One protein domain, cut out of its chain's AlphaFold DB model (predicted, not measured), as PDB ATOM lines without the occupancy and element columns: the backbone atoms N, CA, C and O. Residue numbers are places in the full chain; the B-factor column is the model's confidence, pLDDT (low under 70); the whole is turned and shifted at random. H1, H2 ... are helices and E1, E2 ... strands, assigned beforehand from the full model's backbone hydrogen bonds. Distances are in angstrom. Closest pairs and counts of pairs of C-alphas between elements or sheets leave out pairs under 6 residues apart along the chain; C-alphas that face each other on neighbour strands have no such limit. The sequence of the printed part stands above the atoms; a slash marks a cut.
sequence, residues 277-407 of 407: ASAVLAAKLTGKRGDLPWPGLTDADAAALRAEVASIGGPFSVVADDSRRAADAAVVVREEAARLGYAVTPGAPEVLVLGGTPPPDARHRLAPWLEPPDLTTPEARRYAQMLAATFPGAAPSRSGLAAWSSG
ATOM      1  N   ALA A 277     157.037 141.886 105.883       94.44
ATOM      2  CA  ALA A 277     157.530 143.094 105.227       94.44
ATOM      3  C   ALA A 277     159.048 143.288 105.405       94.44
ATOM      4  O   ALA A 277     159.725 143.715 104.469       94.44
ATOM      5  N   SER A 278     159.604 142.932 106.567       92.88
ATOM      6  CA  SER A 278     161.053 142.971 106.819       92.88
ATOM      7  C   SER A 278     161.820 141.951 105.971       92.88
ATOM      8  O   SER A 278     162.878 142.272 105.422       92.88
ATOM      9  N   ALA A 279     161.270 140.744 105.812       94.12
ATOM     10  CA  ALA A 279     161.811 139.729 104.913       94.12
ATOM     11  C   ALA A 279     161.778 140.212 103.453       94.12
ATOM     12  O   ALA A 279     162.785 140.144 102.745       94.12
ATOM     13  N   VAL A 280     160.645 140.781 103.024       94.19
ATOM     14  CA  VAL A 280     160.450 141.332 101.675       94.19
ATOM     15  C   VAL A 280     161.417 142.480 101.395       94.19
ATOM     16  O   VAL A 280     162.004 142.531 100.314       94.19
ATOM     17  N   LEU A 281     161.647 143.363 102.372       92.94
ATOM     18  CA  LEU A 281     162.660 144.412 102.273       92.94
ATOM     19  C   LEU A 281     164.040 143.809 102.014       92.94
ATOM     20  O   LEU A 281     164.701 144.196 101.057       92.94
ATOM     21  N   ALA A 282     164.460 142.840 102.826       93.19
ATOM     22  CA  ALA A 282     165.775 142.228 102.696       93.19
ATOM     23  C   ALA A 282     165.969 141.506 101.351       93.19
ATOM     24  O   ALA A 282     167.000 141.692 100.709       93.19
ATOM     25  N   ALA A 283     164.962 140.766 100.874       92.06
ATOM     26  CA  ALA A 283     164.994 140.150  99.546       92.06
ATOM     27  C   ALA A 283     165.055 141.195  98.421       92.06
ATOM     28  O   ALA A 283     165.741 141.004  97.416       92.06
ATOM     29  N   LYS A 284     164.384 142.340  98.585       89.88
ATOM     30  CA  LYS A 284     164.469 143.433  97.614       89.88
ATOM     31  C   LYS A 284     165.882 144.012  97.534       89.88
ATOM     32  O   LYS A 284     166.326 144.350  96.437       89.88
ATOM     33  N   LEU A 285     166.598 144.087  98.660       88.62
ATOM     34  CA  LEU A 285     167.985 144.565  98.704       88.62
ATOM     35  C   LEU A 285     168.967 143.630  97.975       88.62
ATOM     36  O   LEU A 285     169.996 144.102  97.500       88.62
ATOM     37  N   THR A 286     168.645 142.341  97.835       87.88
ATOM     38  CA  THR A 286     169.425 141.387  97.024       87.88
ATOM     39  C   THR A 286     168.955 141.303  95.566       87.88
ATOM     40  O   THR A 286     169.494 140.532  94.778       87.88
ATOM     41  N   GLY A 287     167.976 142.123  95.165       83.56
ATOM     42  CA  GLY A 287     167.445 142.158  93.798       83.56
ATOM     43  C   GLY A 287     166.401 141.078  93.491       83.56
ATOM     44  O   GLY A 287     166.011 140.927  92.332       83.56
ATOM     45  N   LYS A 288     165.916 140.346  94.501       82.81
ATOM     46  CA  LYS A 288     164.864 139.337  94.334       82.81
ATOM     47  C   LYS A 288     163.465 139.957  94.227       82.81
ATOM     48  O   LYS A 288     163.230 141.106  94.609       82.81
ATOM     49  N   ARG A 289     162.528 139.170  93.682       74.25
ATOM     50  CA  ARG A 289     161.105 139.519  93.509       74.25
ATOM     51  C   ARG A 289     160.198 138.838  94.542       74.25
ATOM     52  O   ARG A 289     160.610 137.871  95.173       74.25
ATOM     53  N   GLY A 290     159.001 139.411  94.711       62.25
ATOM     54  CA  GLY A 290     158.168 139.460  95.927       62.25
ATOM     55  C   GLY A 290     157.532 138.185  96.494       62.25
ATOM     56  O   GLY A 290     156.810 138.292  97.485       62.25
ATOM     57  N   ASP A 291     157.816 136.995  95.971       71.06
ATOM     58  CA  ASP A 291     157.210 135.756  96.479       71.06
ATOM     59  C   ASP A 291     158.064 135.139  97.592       71.06
ATOM     60  O   ASP A 291     158.748 134.130  97.413       71.06
ATOM     61  N   LEU A 292     158.052 135.776  98.764       85.19
ATOM     62  CA  LEU A 292     158.597 135.170  99.977       85.19
ATOM     63  C   LEU A 292     157.529 134.346 100.700       85.19
ATOM     64  O   LEU A 292     156.366 134.759 100.744       85.19
ATOM     65  N   PRO A 293     157.904 133.206 101.307       86.94
ATOM     66  CA  PRO A 293     156.988 132.473 102.161       86.94
ATOM     67  C   PRO A 293     156.570 133.348 103.345       86.94
ATOM     68  O   PRO A 293     157.367 134.113 103.894       86.94
ATOM     69  N   TRP A 294     155.307 133.218 103.746       89.94
ATOM     70  CA  TRP A 294     154.825 133.849 104.968       89.94
ATOM     71  C   TRP A 294     155.590 133.292 106.179       89.94
ATOM     72  O   TRP A 294     155.861 132.086 106.196       89.94
ATOM     73  N   PRO A 295     155.932 134.116 107.186       89.94
ATOM     74  CA  PRO A 295     156.592 133.631 108.391       89.94
ATOM     75  C   PRO A 295     155.801 132.495 109.049       89.94
ATOM     76  O   PRO A 295     154.591 132.592 109.259       89.94
ATOM     77  N   GLY A 296     156.498 131.410 109.370       92.38
ATOM     78  CA  GLY A 296     155.945 130.226 110.016       92.38
ATOM     79  C   GLY A 296     156.963 129.613 110.969       92.38
ATOM     80  O   GLY A 296     158.148 129.946 110.918       92.38
ATOM     81  N   LEU A 297     156.501 128.734 111.860       95.38
ATOM     82  CA  LEU A 297     157.389 128.044 112.790       95.38
ATOM     83  C   LEU A 297     158.207 126.994 112.030       95.38
ATOM     84  O   LEU A 297     157.644 126.067 111.451       95.38
ATOM     85  N   THR A 298     159.529 127.142 112.025       94.19
ATOM     86  CA  THR A 298     160.429 126.161 111.408       94.19
ATOM     87  C   THR A 298     160.823 125.063 112.398       94.19
ATOM     88  O   THR A 298     160.732 125.243 113.613       94.19
ATOM     89  N   ASP A 299     161.342 123.937 111.901       95.38
ATOM     90  CA  ASP A 299     161.882 122.875 112.765       95.38
ATOM     91  C   ASP A 299     163.052 123.368 113.631       95.38
ATOM     92  O   ASP A 299     163.191 122.968 114.788       95.38
ATOM     93  N   ALA A 300     163.872 124.272 113.083       93.62
ATOM     94  CA  ALA A 300     164.972 124.904 113.804       93.62
ATOM     95  C   ALA A 300     164.456 125.803 114.938       93.62
ATOM     96  O   ALA A 300     164.972 125.731 116.053       93.62
ATOM     97  N   ASP A 301     163.399 126.584 114.685       95.75
ATOM     98  CA  ASP A 301     162.742 127.379 115.726       95.75
ATOM     99  C   ASP A 301     162.152 126.482 116.815       95.75
ATOM    100  O   ASP A 301     162.356 126.732 117.999       95.75
ATOM    101  N   ALA A 302     161.458 125.406 116.433       98.06
ATOM    102  CA  ALA A 302     160.879 124.465 117.381       98.06
ATOM    103  C   ALA A 302     161.959 123.791 118.244       98.06
ATOM    104  O   ALA A 302     161.780 123.640 119.451       98.06
ATOM    105  N   ALA A 303     163.096 123.404 117.660       98.00
ATOM    106  CA  ALA A 303     164.228 122.858 118.407       98.00
ATOM    107  C   ALA A 303     164.828 123.885 119.383       98.00
ATOM    108  O   ALA A 303     165.072 123.547 120.543       98.00
ATOM    109  N   ALA A 304     165.006 125.133 118.944       96.88
ATOM    110  CA  ALA A 304     165.507 126.213 119.790       96.88
ATOM    111  C   ALA A 304     164.542 126.540 120.942       96.88
ATOM    112  O   ALA A 304     164.979 126.667 122.081       96.88
ATOM    113  N   LEU A 305     163.230 126.575 120.692       98.19
ATOM    114  CA  LEU A 305     162.223 126.763 121.742       98.19
ATOM    115  C   LEU A 305     162.267 125.650 122.790       98.19
ATOM    116  O   LEU A 305     162.182 125.937 123.981       98.19
ATOM    117  N   ARG A 306     162.434 124.387 122.376       98.44
ATOM    118  CA  ARG A 306     162.580 123.279 123.334       98.44
ATOM    119  C   ARG A 306     163.824 123.449 124.207       98.44
ATOM    120  O   ARG A 306     163.763 123.226 125.415       98.44
ATOM    121  N   ALA A 307     164.933 123.889 123.611       97.94
ATOM    122  CA  ALA A 307     166.158 124.190 124.345       97.94
ATOM    123  C   ALA A 307     165.975 125.361 125.329       97.94
ATOM    124  O   ALA A 307     166.442 125.270 126.464       97.94
ATOM    125  N   GLU A 308     165.245 126.414 124.947       97.69
ATOM    126  CA  GLU A 308     164.912 127.523 125.848       97.69
ATOM    127  C   GLU A 308     164.034 127.071 127.016       97.69
ATOM    128  O   GLU A 308     164.339 127.386 128.163       97.69
ATOM    129  N   VAL A 309     162.998 126.263 126.769       97.88
ATOM    130  CA  VAL A 309     162.170 125.686 127.843       97.88
ATOM    131  C   VAL A 309     163.021 124.853 128.804       97.88
ATOM    132  O   VAL A 309     162.885 124.987 130.021       97.88
ATOM    133  N   ALA A 310     163.940 124.038 128.275       97.50
ATOM    134  CA  ALA A 310     164.889 123.281 129.086       97.50
ATOM    135  C   ALA A 310     165.820 124.190 129.911       97.50
ATOM    136  O   ALA A 310     166.132 123.852 131.053       97.50
ATOM    137  N   SER A 311     166.237 125.333 129.351       97.06
ATOM    138  CA  SER A 311     167.133 126.307 129.988       97.06
ATOM    139  C   SER A 311     166.457 127.160 131.061       97.06
ATOM    140  O   SER A 311     167.103 127.466 132.062       97.06
ATOM    141  N   ILE A 312     165.196 127.560 130.862       96.19
ATOM    142  CA  ILE A 312     164.439 128.374 131.822       96.19
ATOM    143  C   ILE A 312     164.302 127.613 133.144       96.19
ATOM    144  O   ILE A 312     164.709 128.124 134.187       96.19
ATOM    145  N   GLY A 313     163.795 126.374 133.081       90.25
ATOM    146  CA  GLY A 313     163.528 125.540 134.253       90.25
ATOM    147  C   GLY A 313     162.439 126.101 135.185       90.25
ATOM    148  O   GLY A 313     162.165 127.296 135.204       90.25
ATOM    149  N   GLY A 314     161.809 125.237 135.993       81.25
ATOM    150  CA  GLY A 314     160.827 125.661 137.011       81.25
ATOM    151  C   GLY A 314     159.643 126.469 136.451       81.25
ATOM    152  O   GLY A 314     159.437 126.473 135.244       81.25
ATOM    153  N   PRO A 315     158.785 127.094 137.278       93.81
ATOM    154  CA  PRO A 315     157.576 127.736 136.771       93.81
ATOM    155  C   PRO A 315     157.880 128.994 135.944       93.81
ATOM    156  O   PRO A 315     158.552 129.907 136.423       93.81
ATOM    157  N   PHE A 316     157.311 129.075 134.741       97.88
ATOM    158  CA  PHE A 316     157.424 130.233 133.847       97.88
ATOM    159  C   PHE A 316     156.090 130.527 133.157       97.88
ATOM    160  O   PHE A 316     155.188 129.692 133.147       97.88
ATOM    161  N   SER A 317     155.942 131.718 132.591       97.75
ATOM    162  CA  SER A 317     154.761 132.112 131.821       97.75
ATOM    163  C   SER A 317     155.099 132.249 130.339       97.75
ATOM    164  O   SER A 317     156.262 132.387 129.962       97.75
ATOM    165  N   VAL A 318     154.080 132.183 129.485       97.38
ATOM    166  CA  VAL A 318     154.228 132.338 128.035       97.38
ATOM    167  C   VAL A 318     153.376 133.512 127.587       97.38
ATOM    168  O   VAL A 318     152.193 133.573 127.924       97.38
ATOM    169  N   VAL A 319     153.972 134.413 126.812       96.81
ATOM    170  CA  VAL A 319     153.275 135.520 126.150       96.81
ATOM    171  C   VAL A 319     153.335 135.270 124.650       96.81
ATOM    172  O   VAL A 319     154.401 134.989 124.113       96.81
ATOM    173  N   ALA A 320     152.187 135.308 123.987       95.19
ATOM    174  CA  ALA A 320     152.049 135.097 122.552       95.19
ATOM    175  C   ALA A 320     151.069 136.134 121.998       95.19
ATOM    176  O   ALA A 320     150.128 136.519 122.695       95.19
ATOM    177  N   ASP A 321     151.295 136.576 120.764       92.88
ATOM    178  CA  ASP A 321     150.310 137.347 120.006       92.88
ATOM    179  C   ASP A 321     149.373 136.413 119.222       92.88
ATOM    180  O   ASP A 321     149.455 135.186 119.321       92.88
ATOM    181  N   ASP A 322     148.478 137.003 118.430       91.69
ATOM    182  CA  ASP A 322     147.503 136.270 117.620       91.69
ATOM    183  C   ASP A 322     148.104 135.677 116.329       91.69
ATOM    184  O   ASP A 322     147.358 135.235 115.449       91.69
ATOM    185  N   SER A 323     149.435 135.673 116.170       92.38
ATOM    186  CA  SER A 323     150.062 135.052 115.003       92.38
ATOM    187  C   SER A 323     149.907 133.533 115.021       92.38
ATOM    188  O   SER A 323     150.008 132.868 116.058       92.38
ATOM    189  N   ARG A 324     149.757 132.941 113.832       93.25
ATOM    190  CA  ARG A 324     149.783 131.485 113.658       93.25
ATOM    191  C   ARG A 324     151.105 130.903 114.155       93.25
ATOM    192  O   ARG A 324     151.108 129.862 114.801       93.25
ATOM    193  N   ARG A 325     152.218 131.595 113.897       94.44
ATOM    194  CA  ARG A 325     153.545 131.172 114.360       94.44
ATOM    195  C   ARG A 325     153.633 131.125 115.884       94.44
ATOM    196  O   ARG A 325     154.129 130.133 116.410       94.44
ATOM    197  N   ALA A 326     153.164 132.156 116.589       95.06
ATOM    198  CA  ALA A 326     153.180 132.170 118.050       95.06
ATOM    199  C   ALA A 326     152.223 131.121 118.637       95.06
ATOM    200  O   ALA A 326     152.557 130.490 119.640       95.06
ATOM    201  N   ALA A 327     151.081 130.869 117.989       96.12
ATOM    202  CA  ALA A 327     150.174 129.790 118.369       96.12
ATOM    203  C   ALA A 327     150.834 128.403 118.235       96.12
ATOM    204  O   ALA A 327     150.831 127.633 119.199       96.12
ATOM    205  N   ASP A 328     151.458 128.113 117.090       97.56
ATOM    206  CA  ASP A 328     152.189 126.861 116.846       97.56
ATOM    207  C   ASP A 328     153.365 126.714 117.834       97.56
ATOM    208  O   ASP A 328     153.588 125.652 118.420       97.56
ATOM    209  N   ALA A 329     154.082 127.806 118.106       97.94
ATOM    210  CA  ALA A 329     155.163 127.842 119.085       97.94
ATOM    211  C   ALA A 329     154.676 127.572 120.514       97.94
ATOM    212  O   ALA A 329     155.336 126.860 121.272       97.94
ATOM    213  N   ALA A 330     153.513 128.109 120.891       98.12
ATOM    214  CA  ALA A 330     152.935 127.901 122.212       98.12
ATOM    215  C   ALA A 330     152.568 126.430 122.441       98.12
ATOM    216  O   ALA A 330     152.667 125.950 123.572       98.12
ATOM    217  N   VAL A 331     152.179 125.702 121.388       98.44
ATOM    218  CA  VAL A 331     151.986 124.245 121.450       98.44
ATOM    219  C   VAL A 331     153.311 123.555 121.767       98.44
ATOM    220  O   VAL A 331     153.389 122.858 122.777       98.44
ATOM    221  N   VAL A 332     154.373 123.838 121.001       98.62
ATOM    222  CA  VAL A 332     155.711 123.254 121.222       98.62
ATOM    223  C   VAL A 332     156.227 123.523 122.639       98.62
ATOM    224  O   VAL A 332     156.739 122.618 123.297       98.62
ATOM    225  N   VAL A 333     156.064 124.752 123.137       98.38
ATOM    226  CA  VAL A 333     156.503 125.146 124.484       98.38
ATOM    227  C   VAL A 333     155.744 124.391 125.574       98.38
ATOM    228  O   VAL A 333     156.360 123.917 126.528       98.38
ATOM    229  N   ARG A 334     154.417 124.258 125.451       98.12
ATOM    230  CA  ARG A 334     153.597 123.535 126.440       98.12
ATOM    231  C   ARG A 334     153.888 122.039 126.438       98.12
ATOM    232  O   ARG A 334     153.967 121.447 127.511       98.12
ATOM    233  N   GLU A 335     154.059 121.437 125.263       98.38
ATOM    234  CA  GLU A 335     154.422 120.023 125.127       98.38
ATOM    235  C   GLU A 335     155.781 119.733 125.767       98.38
ATOM    236  O   GLU A 335     155.919 118.775 126.530       98.38
ATOM    237  N   GLU A 336     156.774 120.589 125.524       98.50
ATOM    238  CA  GLU A 336     158.104 120.422 126.104       98.50
ATOM    239  C   GLU A 336     158.118 120.657 127.617       98.50
ATOM    240  O   GLU A 336     158.740 119.893 128.358       98.50
ATOM    241  N   ALA A 337     157.393 121.671 128.096       98.06
ATOM    242  CA  ALA A 337     157.241 121.913 129.526       98.06
ATOM    243  C   ALA A 337     156.606 120.700 130.222       98.06
ATOM    244  O   ALA A 337     157.112 120.249 131.249       98.06
ATOM    245  N   ALA A 338     155.562 120.111 129.626       97.94
ATOM    246  CA  ALA A 338     154.938 118.893 130.134       97.94
ATOM    247  C   ALA A 338     155.913 117.704 130.140       97.94
ATOM    248  O   ALA A 338     155.987 116.980 131.132       97.94
ATOM    249  N   ARG A 339     156.707 117.533 129.074       98.38
ATOM    250  CA  ARG A 339     157.730 116.479 128.969       98.38
ATOM    251  C   ARG A 339     158.794 116.577 130.068       98.38
ATOM    252  O   ARG A 339     159.280 115.550 130.538       98.38
ATOM    253  N   LEU A 340     159.166 117.796 130.457       98.19
ATOM    254  CA  LEU A 340     160.183 118.077 131.477       98.19
ATOM    255  C   LEU A 340     159.616 118.225 132.900       98.19
ATOM    256  O   LEU A 340     160.386 118.336 133.852       98.19
ATOM    257  N   GLY A 341     158.291 118.212 133.066       97.75
ATOM    258  CA  GLY A 341     157.635 118.416 134.361       97.75
ATOM    259  C   GLY A 341     157.669 119.868 134.858       97.75
ATOM    260  O   GLY A 341     157.606 120.105 136.063       97.75
ATOM    261  N   TYR A 342     157.786 120.844 133.955       98.06
ATOM    262  CA  TYR A 342     157.780 122.272 134.279       98.06
ATOM    263  C   TYR A 342     156.362 122.853 134.210       98.06
ATOM    264  O   TYR A 342     155.570 122.510 133.333       98.06
ATOM    265  N   ALA A 343     156.034 123.758 135.134       96.75
ATOM    266  CA  ALA A 343     154.713 124.377 135.204       96.75
ATOM    267  C   ALA A 343     154.648 125.673 134.378       96.75
ATOM    268  O   ALA A 343     155.327 126.646 134.698       96.75
ATOM    269  N   VAL A 344     153.769 125.732 133.373       97.19
ATOM    270  CA  VAL A 344     153.473 126.986 132.657       97.19
ATOM    271  C   VAL A 344     152.397 127.758 133.426       97.19
ATOM    272  O   VAL A 344     151.211 127.444 133.329       97.19
ATOM    273  N   THR A 345     152.807 128.743 134.226       96.12
ATOM    274  CA  THR A 345     151.942 129.474 135.166       96.12
ATOM    275  C   THR A 345     151.781 130.933 134.737       96.12
ATOM    276  O   THR A 345     152.782 131.649 134.675       96.12
ATOM    277  N   PRO A 346     150.557 131.424 134.468       94.44
ATOM    278  CA  PRO A 346     150.325 132.840 134.187       94.44
ATOM    279  C   PRO A 346     150.861 133.739 135.310       94.44
ATOM    280  O   PRO A 346     150.635 133.468 136.486       94.44
ATOM    281  N   GLY A 347     151.569 134.813 134.949       91.12
ATOM    282  CA  GLY A 347     152.129 135.768 135.914       91.12
ATOM    283  C   GLY A 347     153.400 135.307 136.636       91.12
ATOM    284  O   GLY A 347     153.851 135.993 137.551       91.12
ATOM    285  N   ALA A 348     153.994 134.173 136.249       94.81
ATOM    286  CA  ALA A 348     155.320 133.800 136.730       94.81
ATOM    287  C   ALA A 348     156.377 134.864 136.344       94.81
ATOM    288  O   ALA A 348     156.264 135.470 135.276       94.81
ATOM    289  N   PRO A 349     157.409 135.081 137.184       92.31
ATOM    290  CA  PRO A 349     158.403 136.141 136.982       92.31
ATOM    291  C   PRO A 349     159.319 135.909 135.772       92.31
ATOM    292  O   PRO A 349     159.850 136.876 135.230       92.31
ATOM    293  N   GLU A 350     159.507 134.648 135.369       96.81
ATOM    294  CA  GLU A 350     160.143 134.279 134.103       96.81
ATOM    295  C   GLU A 350     159.090 134.177 133.000       96.81
ATOM    296  O   GLU A 350     158.063 133.508 133.163       96.81
ATOM    297  N   VAL A 351     159.355 134.820 131.865       97.38
ATOM    298  CA  VAL A 351     158.437 134.910 130.727       97.38
ATOM    299  C   VAL A 351     159.145 134.464 129.455       97.38
ATOM    300  O   VAL A 351     160.165 135.031 129.079       97.38
ATOM    301  N   LEU A 352     158.582 133.493 128.741       97.50
ATOM    302  CA  LEU A 352     158.978 133.190 127.368       97.50
ATOM    303  C   LEU A 352     158.043 133.925 126.399       97.50
ATOM    304  O   LEU A 352     156.841 133.658 126.357       97.50
ATOM    305  N   VAL A 353     158.594 134.867 125.635       96.50
ATOM    306  CA  VAL A 353     157.854 135.716 124.695       96.50
ATOM    307  C   VAL A 353     157.921 135.103 123.304       96.50
ATOM    308  O   VAL A 353     158.971 135.082 122.673       96.50
ATOM    309  N   LEU A 354     156.786 134.614 122.825       95.88
ATOM    310  CA  LEU A 354     156.577 134.077 121.479       95.88
ATOM    311  C   LEU A 354     156.012 135.133 120.518       95.88
ATOM    312  O   LEU A 354     156.091 134.973 119.303       95.88
ATOM    313  N   GLY A 355     155.465 136.213 121.072       92.12
ATOM    314  CA  GLY A 355     154.909 137.367 120.376       92.12
ATOM    315  C   GLY A 355     154.276 138.327 121.385       92.12
ATOM    316  O   GLY A 355     154.088 137.953 122.543       92.12
ATOM    317  N   GLY A 356     153.951 139.548 120.964       89.12
ATOM    318  CA  GLY A 356     153.333 140.566 121.825       89.12
ATOM    319  C   GLY A 356     154.264 141.197 122.873       89.12
ATOM    320  O   GLY A 356     155.485 141.045 122.834       89.12
ATOM    321  N   THR A 357     153.673 141.949 123.807       89.50
ATOM    322  CA  THR A 357     154.401 142.739 124.812       89.50
ATOM    323  C   THR A 357     154.478 141.980 126.145       89.50
ATOM    324  O   THR A 357     153.430 141.654 126.713       89.50
ATOM    325  N   PRO A 358     155.677 141.695 126.690       91.19
ATOM    326  CA  PRO A 358     155.790 141.104 128.020       91.19
ATOM    327  C   PRO A 358     155.333 142.087 129.116       91.19
ATOM    328  O   PRO A 358     155.379 143.304 128.907       91.19
ATOM    329  N   PRO A 359     154.929 141.596 130.305       89.69
ATOM    330  CA  PRO A 359     154.648 142.456 131.449       89.69
ATOM    331  C   PRO A 359     155.850 143.349 131.794       89.69
ATOM    332  O   PRO A 359     156.994 142.890 131.694       89.69
ATOM    333  N   PRO A 360     155.614 144.598 132.238       86.56
ATOM    334  CA  PRO A 360     156.690 145.453 132.724       86.56
ATOM    335  C   PRO A 360     157.421 144.761 133.883       86.56
ATOM    336  O   PRO A 360     156.804 144.064 134.688       86.56
ATOM    337  N   ASP A 361     158.742 144.927 133.929       87.56
ATOM    338  CA  ASP A 361     159.647 144.389 134.959       87.56
ATOM    339  C   ASP A 361     159.810 142.855 135.001       87.56
ATOM    340  O   ASP A 361     160.554 142.333 135.837       87.56
ATOM    341  N   ALA A 362     159.181 142.113 134.085       90.00
ATOM    342  CA  ALA A 362     159.362 140.670 133.997       90.00
ATOM    343  C   ALA A 362     160.704 140.295 133.347       90.00
ATOM    344  O   ALA A 362     161.126 140.883 132.341       90.00
ATOM    345  N   ARG A 363     161.361 139.259 133.890       93.88
ATOM    346  CA  ARG A 363     162.531 138.659 133.239       93.88
ATOM    347  C   ARG A 363     162.019 137.865 132.052       93.88
ATOM    348  O   ARG A 363     161.238 136.932 132.219       93.88
ATOM    349  N   HIS A 364     162.399 138.288 130.855       94.88
ATOM    350  CA  HIS A 364     161.881 137.701 129.634       94.88
ATOM    351  C   HIS A 364     162.989 137.111 128.779       94.88
ATOM    352  O   HIS A 364     164.083 137.664 128.658       94.88
ATOM    353  N   ARG A 365     162.660 135.984 128.158       95.69
ATOM    354  CA  ARG A 365     163.404 135.383 127.062       95.69
ATOM    355  C   ARG A 365     162.587 135.514 125.798       95.69
ATOM    356  O   ARG A 365     161.365 135.364 125.828       95.69
ATOM    357  N   LEU A 366     163.257 135.821 124.702       95.06
ATOM    358  CA  LEU A 366     162.610 136.015 123.417       95.06
ATOM    359  C   LEU A 366     162.635 134.710 122.631       95.06
ATOM    360  O   LEU A 366     163.603 133.955 122.674       95.06
ATOM    361  N   ALA A 367     161.569 134.452 121.885       95.06
ATOM    362  CA  ALA A 367     161.600 133.430 120.862       95.06
ATOM    363  C   ALA A 367     162.681 133.758 119.820       95.06
ATOM    364  O   ALA A 367     162.933 134.939 119.551       95.06
ATOM    365  N   PRO A 368     163.264 132.738 119.163       92.00
ATOM    366  CA  PRO A 368     164.380 132.921 118.242       92.00
ATOM    367  C   PRO A 368     164.164 134.032 117.210       92.00
ATOM    368  O   PRO A 368     165.081 134.789 116.933       92.00
ATOM    369  N   TRP A 369     162.969 134.170 116.639       91.06
ATOM    370  CA  TRP A 369     162.693 135.162 115.593       91.06
ATOM    371  C   TRP A 369     162.512 136.598 116.080       91.06
ATOM    372  O   TRP A 369     162.613 137.519 115.272       91.06
ATOM    373  N   LEU A 370     162.248 136.787 117.372       91.12
ATOM    374  CA  LEU A 370     162.141 138.107 117.992       91.12
ATOM    375  C   LEU A 370     163.515 138.651 118.397       91.12
ATOM    376  O   LEU A 370     163.669 139.850 118.621       91.12
ATOM    377  N   GLU A 371     164.523 137.783 118.486       91.12
ATOM    378  CA  GLU A 371     165.891 138.200 118.746       91.12
ATOM    379  C   GLU A 371     166.510 138.856 117.504       91.12
ATOM    380  O   GLU A 371     166.362 138.348 116.385       91.12
ATOM    381  N   PRO A 372     167.289 139.937 117.673       91.06
ATOM    382  CA  PRO A 372     168.148 140.431 116.610       91.06
ATOM    383  C   PRO A 372     169.076 139.319 116.082       91.06
ATOM    384  O   PRO A 372     169.494 138.432 116.837       91.06
ATOM    385  N   PRO A 373     169.425 139.327 114.785       93.06
ATOM    386  CA  PRO A 373     170.385 138.376 114.249       93.06
ATOM    387  C   PRO A 373     171.781 138.597 114.846       93.06
ATOM    388  O   PRO A 373     172.172 139.725 115.150       93.06
ATOM    389  N   ASP A 374     172.561 137.519 114.946       94.31
ATOM    390  CA  ASP A 374     173.944 137.577 115.417       94.31
ATOM    391  C   ASP A 374     174.852 138.297 114.403       94.31
ATOM    392  O   ASP A 374     175.282 137.743 113.382       94.31
ATOM    393  N   LEU A 375     175.165 139.556 114.718       95.19
ATOM    394  CA  LEU A 375     176.017 140.428 113.910       95.19
ATOM    395  C   LEU A 375     177.516 140.101 114.020       95.19
ATOM    396  O   LEU A 375     178.334 140.829 113.459       95.19
ATOM    397  N   THR A 376     177.923 139.032 114.709       96.25
ATOM    398  CA  THR A 376     179.318 138.568 114.655       96.25
ATOM    399  C   THR A 376     179.631 137.880 113.321       96.25
ATOM    400  O   THR A 376     180.765 137.937 112.830       96.25
ATOM    401  N   THR A 377     178.615 137.314 112.663       96.31
ATOM    402  CA  THR A 377     178.782 136.653 111.366       96.31
ATOM    403  C   THR A 377     179.057 137.677 110.244       96.31
ATOM    404  O   THR A 377     178.473 138.766 110.218       96.31
ATOM    405  N   PRO A 378     179.955 137.388 109.277       96.81
ATOM    406  CA  PRO A 378     180.208 138.294 108.149       96.81
ATOM    407  C   PRO A 378     178.961 138.583 107.308       96.81
ATOM    408  O   PRO A 378     178.815 139.666 106.743       96.81
ATOM    409  N   GLU A 379     178.059 137.612 107.210       95.44
ATOM    410  CA  GLU A 379     176.828 137.726 106.441       95.44
ATOM    411  C   GLU A 379     175.821 138.676 107.089       95.44
ATOM    412  O   GLU A 379     175.388 139.623 106.431       95.44
ATOM    413  N   ALA A 380     175.542 138.512 108.385       96.12
ATOM    414  CA  ALA A 380     174.642 139.409 109.103       96.12
ATOM    415  C   ALA A 380     175.160 140.855 109.122       96.12
ATOM    416  O   ALA A 380     174.371 141.790 108.989       96.12
ATOM    417  N   ARG A 381     176.486 141.062 109.185       97.06
ATOM    418  CA  ARG A 381     177.081 142.406 109.053       97.06
ATOM    419  C   ARG A 381     176.837 143.030 107.686       97.06
ATOM    420  O   ARG A 381     176.495 144.207 107.625       97.06
ATOM    421  N   ARG A 382     176.995 142.265 106.598       96.06
ATOM    422  CA  ARG A 382     176.719 142.763 105.238       96.06
ATOM    423  C   ARG A 382     175.247 143.130 105.073       96.06
ATOM    424  O   ARG A 382     174.958 144.206 104.554       96.06
ATOM    425  N   TYR A 383     174.344 142.282 105.566       95.69
ATOM    426  CA  TYR A 383     172.913 142.574 105.582       95.69
ATOM    427  C   TYR A 383     172.612 143.862 106.360       95.69
ATOM    428  O   TYR A 383     172.011 144.782 105.809       95.69
ATOM    429  N   ALA A 384     173.099 143.981 107.599       96.06
ATOM    430  CA  ALA A 384     172.875 145.160 108.432       96.06
ATOM    431  C   ALA A 384     173.428 146.450 107.796       96.06
ATOM    432  O   ALA A 384     172.769 147.485 107.833       96.06
ATOM    433  N   GLN A 385     174.608 146.392 107.168       94.75
ATOM    434  CA  GLN A 385     175.200 147.531 106.457       94.75
ATOM    435  C   GLN A 385     174.363 147.957 105.246       94.75
ATOM    436  O   GLN A 385     174.109 149.149 105.072       94.75
ATOM    437  N   MET A 386     173.911 147.003 104.427       92.25
ATOM    438  CA  MET A 386     173.072 147.299 103.263       92.25
ATOM    439  C   MET A 386     171.708 147.862 103.677       92.25
ATOM    440  O   MET A 386     171.227 148.830 103.084       92.25
ATOM    441  N   LEU A 387     171.110 147.281 104.722       92.50
ATOM    442  CA  LEU A 387     169.855 147.751 105.296       92.50
ATOM    443  C   LEU A 387     169.999 149.185 105.810       92.50
ATOM    444  O   LEU A 387     169.212 150.036 105.418       92.50
ATOM    445  N   ALA A 388     171.035 149.481 106.598       91.50
ATOM    446  CA  ALA A 388     171.264 150.822 107.130       91.50
ATOM    447  C   ALA A 388     171.539 151.866 106.031       91.50
ATOM    448  O   ALA A 388     171.109 153.012 106.154       91.50
ATOM    449  N   ALA A 389     172.230 151.482 104.953       85.12
ATOM    450  CA  ALA A 389     172.490 152.367 103.819       85.12
ATOM    451  C   ALA A 389     171.219 152.671 103.006       85.12
ATOM    452  O   ALA A 389     171.041 153.790 102.518       85.12
ATOM    453  N   THR A 390     170.333 151.682 102.863       80.94
ATOM    454  CA  THR A 390     169.136 151.802 102.018       80.94
ATOM    455  C   THR A 390     167.931 152.342 102.785       80.94
ATOM    456  O   THR A 390     167.170 153.132 102.235       80.94
ATOM    457  N   PHE A 391     167.781 151.956 104.052       85.69
ATOM    458  CA  PHE A 391     166.661 152.299 104.926       85.69
ATOM    459  C   PHE A 391     167.187 152.710 106.318       85.69
ATOM    460  O   PHE A 391     167.184 151.910 107.260       85.69
ATOM    461  N   PRO A 392     167.692 153.949 106.470       85.44
ATOM    462  CA  PRO A 392     168.275 154.416 107.722       85.44
ATOM    463  C   PRO A 392     167.301 154.290 108.899       85.44
ATOM    464  O   PRO A 392     166.143 154.698 108.818       85.44
ATOM    465  N   GLY A 393     167.790 153.728 110.006       86.12
ATOM    466  CA  GLY A 393     166.999 153.479 111.215       86.12
ATOM    467  C   GLY A 393     166.277 152.129 111.249       86.12
ATOM    468  O   GLY A 393     165.758 151.769 112.303       86.12
ATOM    469  N   ALA A 394     166.276 151.352 110.158       89.62
ATOM    470  CA  ALA A 394     165.814 149.968 110.217       89.62
ATOM    471  C   ALA A 394     166.833 149.082 110.953       89.62
ATOM    472  O   ALA A 394     168.031 149.120 110.662       89.62
ATOM    473  N   ALA A 395     166.352 148.261 111.885       92.12
ATOM    474  CA  ALA A 395     167.160 147.231 112.531       92.12
ATOM    475  C   ALA A 395     167.084 145.920 111.738       92.12
ATOM    476  O   ALA A 395     166.023 145.581 111.204       92.12
ATOM    477  N   PRO A 396     168.188 145.159 111.668       94.06
ATOM    478  CA  PRO A 396     168.177 143.849 111.044       94.06
ATOM    479  C   PRO A 396     167.295 142.889 111.853       94.06
ATOM    480  O   PRO A 396     167.368 142.848 113.079       94.06
ATOM    481  N   SER A 397     166.490 142.090 111.157       93.56
ATOM    482  CA  SER A 397     165.664 141.027 111.739       93.56
ATOM    483  C   SER A 397     166.155 139.656 111.280       93.56
ATOM    484  O   SER A 397     166.827 139.546 110.249       93.56
ATOM    485  N   ARG A 398     165.826 138.584 112.014       92.62
ATOM    486  CA  ARG A 398     166.164 137.222 111.566       92.62
ATOM    487  C   ARG A 398     165.420 136.820 110.298       92.62
ATOM    488  O   ARG A 398     166.028 136.187 109.443       92.62
ATOM    489  N   SER A 399     164.161 137.230 110.132       91.69
ATOM    490  CA  SER A 399     163.415 136.999 108.887       91.69
ATOM    491  C   SER A 399     164.049 137.722 107.700       91.69
ATOM    492  O   SER A 399     164.207 137.142 106.626       91.69
ATOM    493  N   GLY A 400     164.494 138.963 107.916       93.69
ATOM    494  CA  GLY A 400     165.271 139.727 106.952       93.69
ATOM    495  C   GLY A 400     166.585 139.040 106.592       93.69
ATOM    496  O   GLY A 400     166.873 138.854 105.413       93.69
ATOM    497  N   LEU A 401     167.353 138.591 107.588       94.88
ATOM    498  CA  LEU A 401     168.602 137.870 107.346       94.88
ATOM    499  C   LEU A 401     168.364 136.559 106.584       94.88
ATOM    500  O   LEU A 401     169.060 136.299 105.612       94.88
ATOM    501  N   ALA A 402     167.363 135.764 106.962       92.81
ATOM    502  CA  ALA A 402     167.035 134.524 106.259       92.81
ATOM    503  C   ALA A 402     166.667 134.784 104.786       92.81
ATOM    504  O   ALA A 402     167.147 134.091 103.887       92.81
ATOM    505  N   ALA A 403     165.861 135.818 104.524       92.94
ATOM    506  CA  ALA A 403     165.507 136.224 103.167       92.94
ATOM    507  C   ALA A 403     166.728 136.722 102.373       92.94
ATOM    508  O   ALA A 403     166.891 136.341 101.214       92.94
ATOM    509  N   TRP A 404     167.607 137.503 103.005       93.56
ATOM    510  CA  TRP A 404     168.876 137.965 102.438       93.56
ATOM    511  C   TRP A 404     169.791 136.795 102.046       93.56
ATOM    512  O   TRP A 404     170.261 136.735 100.915       93.56
ATOM    513  N   SER A 405     169.992 135.840 102.956       93.38
ATOM    514  CA  SER A 405     170.855 134.667 102.766       93.38
ATOM    515  C   SER A 405     170.345 133.694 101.712       93.38
ATOM    516  O   SER A 405     171.112 132.927 101.138       93.38
ATOM    517  N   SER A 406     169.038 133.699 101.456       88.75
ATOM    518  CA  SER A 406     168.418 132.733 100.553       88.75
ATOM    519  C   SER A 406     168.799 132.903  99.079       88.75
ATOM    520  O   SER A 406     168.306 132.138  98.247       88.75
ATOM    521  N   GLY A 407     169.561 133.926  98.667       74.12
ATOM    522  CA  GLY A 407     170.077 133.951  97.287       74.12
ATOM    523  C   GLY A 407     170.816 135.188  96.876       74.12
ATOM    524  O   GLY A 407     172.018 135.211  97.192       74.12
TER     525      GLY A 407
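What this domain is: This is residues 277 to 407 of the 407 residues of an uncharacterized protein of Saccharothrix sp. NRRL B-16348 (UniProt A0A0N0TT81). The model has two lobes: one is a small sheet of three short strands with H2 and H3 crossing each other next to it, the other is three helices, with H1 and H5 side by side and H4 across them. Two long links, residues 286 to 298 and 367 to 377, join the lobes. The printed part has 131 residues, with five named helices and three named strands in the order H1 H2 E1 H3 E2 E3 H4 H5; of the 72 residues in named elements helices hold 61 and strands 11, the class mostly helix, and the sheet, in the order E1 E2 E3, is parallel. It is compact by its radius of gyration of the C-alphas, 16.3 A, yet elongated, spanning 47 by 28 by 26 A.

Where its parts are: The strands are E1, residues 317 to 319, E2, 350 to 353, and E3, 363 to 366. H2 is residues 299 to 312, 20.0 A long; H3, 324 to 340, 24.6 A. H1 is residues 277 to 285, beginning at C-alpha 277 (157.530, 143.094, 105.227); H4 is 378 to 390, 18.5 A; H5 is 398 to 405, ending at C-alpha 405 (170.855, 134.667, 102.766).

How they stand to each other: N 319 and O 352 of E1 and E2 are 3.0 A apart, N 353 and O 365 of E2 and E3 2.8 A, both within hydrogen-bond range. E1, H3, E2 form a strand-helix-strand unit, two parallel neighbour strands with a helix between, its crossover left-handed. H2 and H3 each only graze the sheet. They touch at a steep tilt of 48 degrees, C-alphas 306 and 336 closest at 6.0 A. H1 and H5 touch at a shallow tilt of 22 degrees, the same way, C-alphas 279 and 400 closest at 4.0 A. H4 touches H1 with residues 383 to 387 alone, about perpendicular at 86 degrees, C-alphas 282 and 387 closest at 7.3 A. In H1 to H5 every O i to N i+4 pair is within hydrogen-bond range.

The domain as a whole: The farthest C-alphas, of Gly 341 and Ala 389, are 48.0 A apart. The printed part has no cut; the links H1 to H2 and E3 to H4 are long. Mean pLDDT of the printed part is 93.0; residue 290 is under 70.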